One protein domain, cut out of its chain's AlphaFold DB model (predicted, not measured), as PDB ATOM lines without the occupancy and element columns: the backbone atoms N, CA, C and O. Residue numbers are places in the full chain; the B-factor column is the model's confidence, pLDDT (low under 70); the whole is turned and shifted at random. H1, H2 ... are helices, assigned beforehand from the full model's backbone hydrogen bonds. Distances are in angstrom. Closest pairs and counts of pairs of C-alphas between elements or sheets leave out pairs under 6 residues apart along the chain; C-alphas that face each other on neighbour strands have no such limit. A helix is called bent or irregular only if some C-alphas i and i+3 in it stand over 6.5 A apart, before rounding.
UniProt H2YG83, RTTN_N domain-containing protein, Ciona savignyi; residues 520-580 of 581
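AT A GLANCE: This is residues 520 to 580 of the 581 residues of the protein "RTTN_N domain-containing protein" of Ciona savignyi (UniProt H2YG83). One long helix, H1, lies along the longest axis of the model; after a turn at residues 544 to 548, H2 folds back and crosses it, and H3 turns back again to run beside H2 as the second leg of a helical hairpin. The crossing of H1 and H2 is close, while H3 meets both of them through few contacts. The printed part has 61 residues with three named helices, in the order H1, H2, H3, and no named strand; its class is all helix. The whole is compact, with a radius of gyration of the C-alphas of 11.0 A, yet elongated in outline, spanning 35 by 20 by 17 A.

IN THESE COORDINATES: Find C-alpha 520 at (133.026, 121.116, 158.677); from there H1 runs through residues 520 to 543, 34.6 A from first to last C-alpha, with a kink of 28 degrees near residue 533. Next look at C-alpha 549, at (141.223, 99.329, 166.233), where H2 begins; it holds residues 549 to 565 over 24.3 A, with a kink of 46 degrees near residue 559. H2 is irregular: its C-alphas 560 and 563 are 7.1 A apart. H3 holds residues 568 to 578 over 15.6 A and ends at C-alpha 578, at (150.529, 103.791, 161.433).

HOW THE PARTS SIT: Begin at Ser 527 and Ser 558, where H1 and H2 touch: these are their closest C-alphas, 4.2 A apart. The two helices stand at a steep tilt of 53 degrees and run opposite ways. Then look at Ala 555 and Ile 574, the closest C-alphas of H2 and H3, 6.1 A apart. H2 and H3 form a helical hairpin, at a shallow tilt of 27 degrees, opposite ways; they only just touch, with 3 pairs of C-alphas within 8 A, H2 with residues 552 to 555 alone. H1 and H3 also only just touch, with 3 such pairs, H1 with residues 531 to 538 alone; the C-alphas of Tyr 538 and Asn 573 come closest, at 7.6 A. They run the same way at a steep tilt of 68 degrees, only just short of about perpendicular. The helix packing is mostly crossed, but only just: of 3 touching pairs, 1 is at a shallow tilt. Every O i to N i+4 pair is within hydrogen-bond range in H3, against 18 of 20 in H1 and 7 of 13 in H2.

THE WHOLE: The two C-alphas farthest apart, those of Leu 521 and Lys 545, are 34.6 A apart. The printed part has no cut. The links from H1 to H2 and from H2 to H3 are tight, with 5 and 2 residues. The mean pLDDT of the printed part is 87.5; look for values under 70 at residues 542 to 545, of which 542 and 543 belong to H1.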
ATOM      1  N   ARG A 520     131.573 120.978 158.492       91.88
ATOM      2  CA  ARG A 520     133.026 121.116 158.677       91.88
ATOM      3  C   ARG A 520     133.395 121.559 160.088       91.88
ATOM      4  O   ARG A 520     134.263 120.940 160.693       91.88
ATOM      5  N   LEU A 521     132.729 122.578 160.634       91.12
ATOM      6  CA  LEU A 521     132.976 123.055 161.998       91.12
ATOM      7  C   LEU A 521     132.812 121.926 163.021       91.12
ATOM      8  O   LEU A 521     133.612 121.813 163.945       91.12
ATOM      9  N   ARG A 522     131.817 121.059 162.833       88.81
ATOM     10  CA  ARG A 522     131.588 119.900 163.701       88.81
ATOM     11  C   ARG A 522     132.660 118.839 163.572       88.81
ATOM     12  O   ARG A 522     133.128 118.372 164.601       88.81
ATOM     13  N   LYS A 523     133.070 118.493 162.347       90.81
ATOM     14  CA  LYS A 523     134.196 117.571 162.127       90.81
ATOM     15  C   LYS A 523     135.451 118.071 162.839       90.81
ATOM     16  O   LYS A 523     136.028 117.350 163.645       90.81
ATOM     17  N   VAL A 524     135.782 119.351 162.662       92.88
ATOM     18  CA  VAL A 524     136.913 119.996 163.342       92.88
ATOM     19  C   VAL A 524     136.727 119.996 164.867       92.88
ATOM     20  O   VAL A 524     137.623 119.588 165.597       92.88
ATOM     21  N   SER A 525     135.559 120.378 165.385       90.44
ATOM     22  CA  SER A 525     135.303 120.386 166.834       90.44
ATOM     23  C   SER A 525     135.413 118.989 167.454       90.44
ATOM     24  O   SER A 525     135.980 118.825 168.535       90.44
ATOM     25  N   HIS A 526     134.880 117.976 166.773       90.06
ATOM     26  CA  HIS A 526     134.925 116.590 167.221       90.06
ATOM     27  C   HIS A 526     136.352 116.040 167.176       90.06
ATOM     28  O   HIS A 526     136.790 115.388 168.123       90.06
ATOM     29  N   SER A 527     137.115 116.409 166.146       94.38
ATOM     30  CA  SER A 527     138.511 116.007 166.011       94.38
ATOM     31  C   SER A 527     139.381 116.479 167.177       94.38
ATOM     32  O   SER A 527     140.232 115.718 167.610       94.38
ATOM     33  N   PHE A 528     139.128 117.649 167.787       92.69
ATOM     34  CA  PHE A 528     139.856 118.063 168.995       92.69
ATOM     35  C   PHE A 528     139.589 117.138 170.189       92.69
ATOM     36  O   PHE A 528     140.493 116.871 170.983       92.69
ATOM     37  N   THR A 529     138.360 116.629 170.310       92.31
ATOM     38  CA  THR A 529     138.010 115.652 171.351       92.31
ATOM     39  C   THR A 529     138.728 114.331 171.086       92.31
ATOM     40  O   THR A 529     139.350 113.775 171.989       92.31
ATOM     41  N   HIS A 530     138.732 113.876 169.833       92.88
ATOM     42  CA  HIS A 530     139.454 112.673 169.425       92.88
ATOM     43  C   HIS A 530     140.968 112.808 169.531       92.88
ATOM     44  O   HIS A 530     141.617 111.854 169.935       92.88
ATOM     45  N   THR A 531     141.535 113.988 169.284       93.50
ATOM     46  CA  THR A 531     142.942 114.283 169.560       93.50
ATOM     47  C   THR A 531     143.256 114.048 171.030       93.50
ATOM     48  O   THR A 531     144.215 113.352 171.358       93.50
ATOM     49  N   HIS A 532     142.432 114.583 171.932       91.88
ATOM     50  CA  HIS A 532     142.630 114.389 173.363       91.88
ATOM     51  C   HIS A 532     142.534 112.911 173.774       91.88
ATOM     52  O   HIS A 532     143.431 112.418 174.461       91.88
ATOM     53  N   MET A 533     141.495 112.206 173.316       92.75
ATOM     54  CA  MET A 533     141.306 110.774 173.581       92.75
ATOM     55  C   MET A 533     142.457 109.937 173.010       92.75
ATOM     56  O   MET A 533     143.026 109.110 173.712       92.75
ATOM     57  N   PHE A 534     142.892 110.233 171.784       93.00
ATOM     58  CA  PHE A 534     144.047 109.597 171.159       93.00
ATOM     59  C   PHE A 534     145.308 109.760 172.010       93.00
ATOM     60  O   PHE A 534     146.013 108.787 172.252       93.00
ATOM     61  N   PHE A 535     145.595 110.962 172.523       90.88
ATOM     62  CA  PHE A 535     146.746 111.168 173.409       90.88
ATOM     63  C   PHE A 535     146.647 110.395 174.727       90.88
ATOM     64  O   PHE A 535     147.681 110.027 175.292       90.88
ATOM     65  N   GLN A 536     145.437 110.184 175.244       89.00
ATOM     66  CA  GLN A 536     145.213 109.385 176.442       89.00
ATOM     67  C   GLN A 536     145.509 107.906 176.165       89.00
ATOM     68  O   GLN A 536     146.361 107.325 176.840       89.00
ATOM     69  N   ASP A 537     144.924 107.346 175.111       88.12
ATOM     70  CA  ASP A 537     145.062 105.929 174.758       88.12
ATOM     71  C   ASP A 537     146.465 105.605 174.218       88.12
ATOM     72  O   ASP A 537     147.028 104.536 174.457       88.12
ATOM     73  N   TYR A 538     147.110 106.568 173.559       87.75
ATOM     74  CA  TYR A 538     148.490 106.433 173.103       87.75
ATOM     75  C   TYR A 538     149.479 106.266 174.269       87.75
ATOM     76  O   TYR A 538     150.460 105.527 174.152       87.75
ATOM     77  N   LYS A 539     149.225 106.894 175.429       84.12
ATOM     78  CA  LYS A 539     150.033 106.650 176.642       84.12
ATOM     79  C   LYS A 539     149.886 105.206 177.118       84.12
ATOM     80  O   LYS A 539     150.863 104.606 177.567       84.12
ATOM     81  N   GLU A 540     148.703 104.621 176.981       78.50
ATOM     82  CA  GLU A 540     148.500 103.208 177.294       78.50
ATOM     83  C   GLU A 540     149.240 102.302 176.306       78.50
ATOM     84  O   GLU A 540     149.881 101.349 176.741       78.50
ATOM     85  N   LEU A 541     149.284 102.647 175.013       76.00
ATOM     86  CA  LEU A 541     150.100 101.943 174.012       76.00
ATOM     87  C   LEU A 541     151.603 101.974 174.342       76.00
ATOM     88  O   LEU A 541     152.316 100.989 174.137       76.00
ATOM     89  N   THR A 542     152.125 103.087 174.872       68.12
ATOM     90  CA  THR A 542     153.537 103.123 175.304       68.12
ATOM     91  C   THR A 542     153.834 102.133 176.435       68.12
ATOM     92  O   THR A 542     154.967 101.661 176.542       68.12
ATOM     93  N   ASN A 543     152.815 101.744 177.206       69.19
ATOM     94  CA  ASN A 543     152.908 100.734 178.260       69.19
ATOM     95  C   ASN A 543     152.523  99.320 177.777       69.19
ATOM     96  O   ASN A 543     153.030  98.332 178.308       69.19
ATOM     97  N   ASN A 544     151.657  99.206 176.766       65.19
ATOM     98  CA  ASN A 544     151.050  97.965 176.292       65.19
ATOM     99  C   ASN A 544     151.276  97.803 174.776       65.19
ATOM    100  O   ASN A 544     150.802  98.592 173.969       65.19
ATOM    101  N   LYS A 545     151.993  96.756 174.348       69.06
ATOM    102  CA  LYS A 545     152.512  96.624 172.965       69.06
ATOM    103  C   LYS A 545     151.469  96.333 171.866       69.06
ATOM    104  O   LYS A 545     151.871  96.019 170.748       69.06
ATOM    105  N   LYS A 546     150.165  96.374 172.146       79.00
ATOM    106  CA  LYS A 546     149.118  95.991 171.185       79.00
ATOM    107  C   LYS A 546     148.288  97.203 170.769       79.00
ATOM    108  O   LYS A 546     147.724  97.870 171.625       79.00
ATOM    109  N   ILE A 547     148.188  97.434 169.462       82.44
ATOM    110  CA  ILE A 547     147.332  98.472 168.878       82.44
ATOM    111  C   ILE A 547     145.888  97.970 168.837       82.44
ATOM    112  O   ILE A 547     145.630  96.860 168.363       82.44
ATOM    113  N   SER A 548     144.961  98.772 169.360       85.88
ATOM    114  CA  SER A 548     143.521  98.563 169.210       85.88
ATOM    115  C   SER A 548     143.012  99.237 167.933       85.88
ATOM    116  O   SER A 548     143.588 100.217 167.464       85.88
ATOM    117  N   ILE A 549     141.918  98.712 167.376       86.88
ATOM    118  CA  ILE A 549     141.223  99.329 166.233       86.88
ATOM    119  C   ILE A 549     140.698 100.716 166.630       86.88
ATOM    120  O   ILE A 549     140.873 101.671 165.884       86.88
ATOM    121  N   GLU A 550     140.177 100.843 167.852       88.75
ATOM    122  CA  GLU A 550     139.701 102.105 168.431       88.75
ATOM    123  C   GLU A 550     140.781 103.204 168.412       88.75
ATOM    124  O   GLU A 550     140.496 104.344 168.058       88.75
ATOM    125  N   LEU A 551     142.049 102.869 168.700       89.44
ATOM    126  CA  LEU A 551     143.151 103.840 168.642       89.44
ATOM    127  C   LEU A 551     143.405 104.343 167.210       89.44
ATOM    128  O   LEU A 551     143.768 105.504 167.023       89.44
ATOM    129  N   VAL A 552     143.232 103.479 166.204       89.69
ATOM    130  CA  VAL A 552     143.377 103.846 164.786       89.69
ATOM    131  C   VAL A 552     142.212 104.731 164.340       89.69
ATOM    132  O   VAL A 552     142.448 105.749 163.693       89.69
ATOM    133  N   GLU A 553     140.982 104.409 164.742       91.56
ATOM    134  CA  GLU A 553     139.791 105.227 164.464       91.56
ATOM    135  C   GLU A 553     139.889 106.618 165.109       91.56
ATOM    136  O   GLU A 553     139.565 107.628 164.474       91.56
ATOM    137  N   LEU A 554     140.401 106.693 166.345       92.19
ATOM    138  CA  LEU A 554     140.696 107.956 167.025       92.19
ATOM    139  C   LEU A 554     141.792 108.745 166.300       92.19
ATOM    140  O   LEU A 554     141.659 109.958 166.135       92.19
ATOM    141  N   ALA A 555     142.853 108.073 165.839       91.06
ATOM    142  CA  ALA A 555     143.919 108.707 165.071       91.06
ATOM    143  C   ALA A 555     143.383 109.316 163.768       91.06
ATOM    144  O   ALA A 555     143.624 110.495 163.514       91.06
ATOM    145  N   GLU A 556     142.614 108.563 162.979       91.88
ATOM    146  CA  GLU A 556     142.009 109.044 161.732       91.88
ATOM    147  C   GLU A 556     141.064 110.223 161.989       91.88
ATOM    148  O   GLU A 556     141.225 111.299 161.411       91.88
ATOM    149  N   SER A 557     140.135 110.064 162.932       91.38
ATOM    150  CA  SER A 557     139.117 111.076 163.232       91.38
ATOM    151  C   SER A 557     139.685 112.345 163.884       91.38
ATOM    152  O   SER A 557     139.006 113.370 163.948       91.38
ATOM    153  N   SER A 558     140.919 112.298 164.390       93.12
ATOM    154  CA  SER A 558     141.625 113.458 164.945       93.12
ATOM    155  C   SER A 558     142.278 114.355 163.881       93.12
ATOM    156  O   SER A 558     142.624 115.503 164.169       93.12
ATOM    157  N   LEU A 559     142.442 113.870 162.642       91.62
ATOM    158  CA  LEU A 559     143.185 114.576 161.590       91.62
ATOM    159  C   LEU A 559     142.508 115.870 161.125       91.62
ATOM    160  O   LEU A 559     143.206 116.826 160.784       91.62
ATOM    161  N   ASP A 560     141.175 115.932 161.148       90.75
ATOM    162  CA  ASP A 560     140.408 117.095 160.675       90.75
ATOM    163  C   ASP A 560     140.763 118.397 161.431       90.75
ATOM    164  O   ASP A 560     140.651 119.496 160.885       90.75
ATOM    165  N   GLY A 561     141.236 118.293 162.676       89.75
ATOM    166  CA  GLY A 561     141.610 119.425 163.533       89.75
ATOM    167  C   GLY A 561     143.072 119.832 163.425       89.75
ATOM    168  O   GLY A 561     143.453 120.898 163.922       89.75
ATOM    169  N   LEU A 562     143.897 119.017 162.761       89.38
ATOM    170  CA  LEU A 562     145.349 119.177 162.735       89.38
ATOM    171  C   LEU A 562     145.777 120.522 162.145       89.38
ATOM    172  O   LEU A 562     146.704 121.154 162.654       89.38
ATOM    173  N   ALA A 563     145.059 120.995 161.123       88.50
ATOM    174  CA  ALA A 563     145.300 122.286 160.478       88.50
ATOM    175  C   ALA A 563     145.096 123.497 161.413       88.50
ATOM    176  O   ALA A 563     145.527 124.599 161.079       88.50
ATOM    177  N   TYR A 564     144.436 123.308 162.561       88.06
ATOM    178  CA  TYR A 564     144.092 124.378 163.497       88.06
ATOM    179  C   TYR A 564     144.967 124.380 164.751       88.06
ATOM    180  O   TYR A 564     145.386 125.451 165.184       88.06
ATOM    181  N   HIS A 565     145.251 123.212 165.344       86.69
ATOM    182  CA  HIS A 565     146.104 123.145 166.539       86.69
ATOM    183  C   HIS A 565     147.601 123.002 166.218       86.69
ATOM    184  O   HIS A 565     148.422 123.351 167.060       86.69
ATOM    185  N   CYS A 566     147.967 122.515 165.023       85.56
ATOM    186  CA  CYS A 566     149.354 122.414 164.541       85.56
ATOM    187  C   CYS A 566     150.331 121.698 165.505       85.56
ATOM    188  O   CYS A 566     151.518 122.022 165.556       85.56
ATOM    189  N   GLU A 567     149.849 120.715 166.271       88.12
ATOM    190  CA  GLU A 567     150.644 120.048 167.311       88.12
ATOM    191  C   GLU A 567     151.557 118.978 166.692       88.12
ATOM    192  O   GLU A 567     151.097 117.932 166.234       88.12
ATOM    193  N   VAL A 568     152.873 119.204 166.706       87.81
ATOM    194  CA  VAL A 568     153.856 118.300 166.072       87.81
ATOM    195  C   VAL A 568     153.899 116.923 166.746       87.81
ATOM    196  O   VAL A 568     154.073 115.902 166.078       87.81
ATOM    197  N   LEU A 569     153.703 116.872 168.070       89.44
ATOM    198  CA  LEU A 569     153.644 115.615 168.825       89.44
ATOM    199  C   LEU A 569     152.505 114.709 168.348       89.44
ATOM    200  O   LEU A 569     152.668 113.492 168.312       89.44
ATOM    201  N   HIS A 570     151.384 115.303 167.937       90.44
ATOM    202  CA  HIS A 570     150.239 114.577 167.398       90.44
ATOM    203  C   HIS A 570     150.615 113.828 166.119       90.44
ATOM    204  O   HIS A 570     150.391 112.625 166.013       90.44
ATOM    205  N   ILE A 571     151.273 114.526 165.188       89.62
ATOM    206  CA  ILE A 571     151.739 113.965 163.913       89.62
ATOM    207  C   ILE A 571     152.706 112.807 164.164       89.62
ATOM    208  O   ILE A 571     152.549 111.733 163.590       89.62
ATOM    209  N   ASN A 572     153.680 113.001 165.058       90.19
ATOM    210  CA  ASN A 572     154.655 111.965 165.393       90.19
ATOM    211  C   ASN A 572     153.987 110.710 165.966       90.19
ATOM    212  O   ASN A 572     154.333 109.597 165.569       90.19
ATOM    213  N   ASN A 573     153.029 110.881 166.876       90.44
ATOM    214  CA  ASN A 573     152.315 109.764 167.484       90.44
ATOM    215  C   ASN A 573     151.460 109.020 166.451       90.44
ATOM    216  O   ASN A 573     151.505 107.793 166.413       90.44
ATOM    217  N   ILE A 574     150.757 109.732 165.563       90.38
ATOM    218  CA  ILE A 574     150.004 109.113 164.461       90.38
ATOM    219  C   ILE A 574     150.930 108.303 163.551       90.38
ATOM    220  O   ILE A 574     150.649 107.138 163.279       90.38
ATOM    221  N   VAL A 575     152.063 108.873 163.125       89.19
ATOM    222  CA  VAL A 575     153.042 108.164 162.282       89.19
ATOM    223  C   VAL A 575     153.559 106.901 162.979       89.19
ATOM    224  O   VAL A 575     153.695 105.860 162.339       89.19
ATOM    225  N   GLN A 576     153.801 106.952 164.294       86.69
ATOM    226  CA  GLN A 576     154.215 105.777 165.065       86.69
ATOM    227  C   GLN A 576     153.125 104.706 165.157       86.69
ATOM    228  O   GLN A 576     153.456 103.523 165.072       86.69
ATOM    229  N   VAL A 577     151.852 105.085 165.310       87.00
ATOM    230  CA  VAL A 577     150.736 104.126 165.273       87.00
ATOM    231  C   VAL A 577     150.643 103.488 163.890       87.00
ATOM    232  O   VAL A 577     150.699 102.266 163.801       87.00
ATOM    233  N   ILE A 578     150.615 104.287 162.818       85.44
ATOM    234  CA  ILE A 578     150.529 103.791 161.433       85.44
ATOM    235  C   ILE A 578     151.704 102.866 161.089       85.44
ATOM    236  O   ILE A 578     151.510 101.864 160.421       85.44
ATOM    237  N   SER A 579     152.917 103.149 161.577       83.25
ATOM    238  CA  SER A 579     154.098 102.303 161.322       83.25
ATOM    239  C   SER A 579     154.036 100.902 161.947       83.25
ATOM    240  O   SER A 579     154.869 100.053 161.634       83.25
ATOM    241  N   LYS A 580     153.110 100.687 162.885       78.00
ATOM    242  CA  LYS A 580     152.969  99.460 163.679       78.00
ATOM    243  C   LYS A 580     151.682  98.685 163.358       78.00
ATOM    244  O   LYS A 580     151.520  97.588 163.895       78.00
TER     245      LYS A 580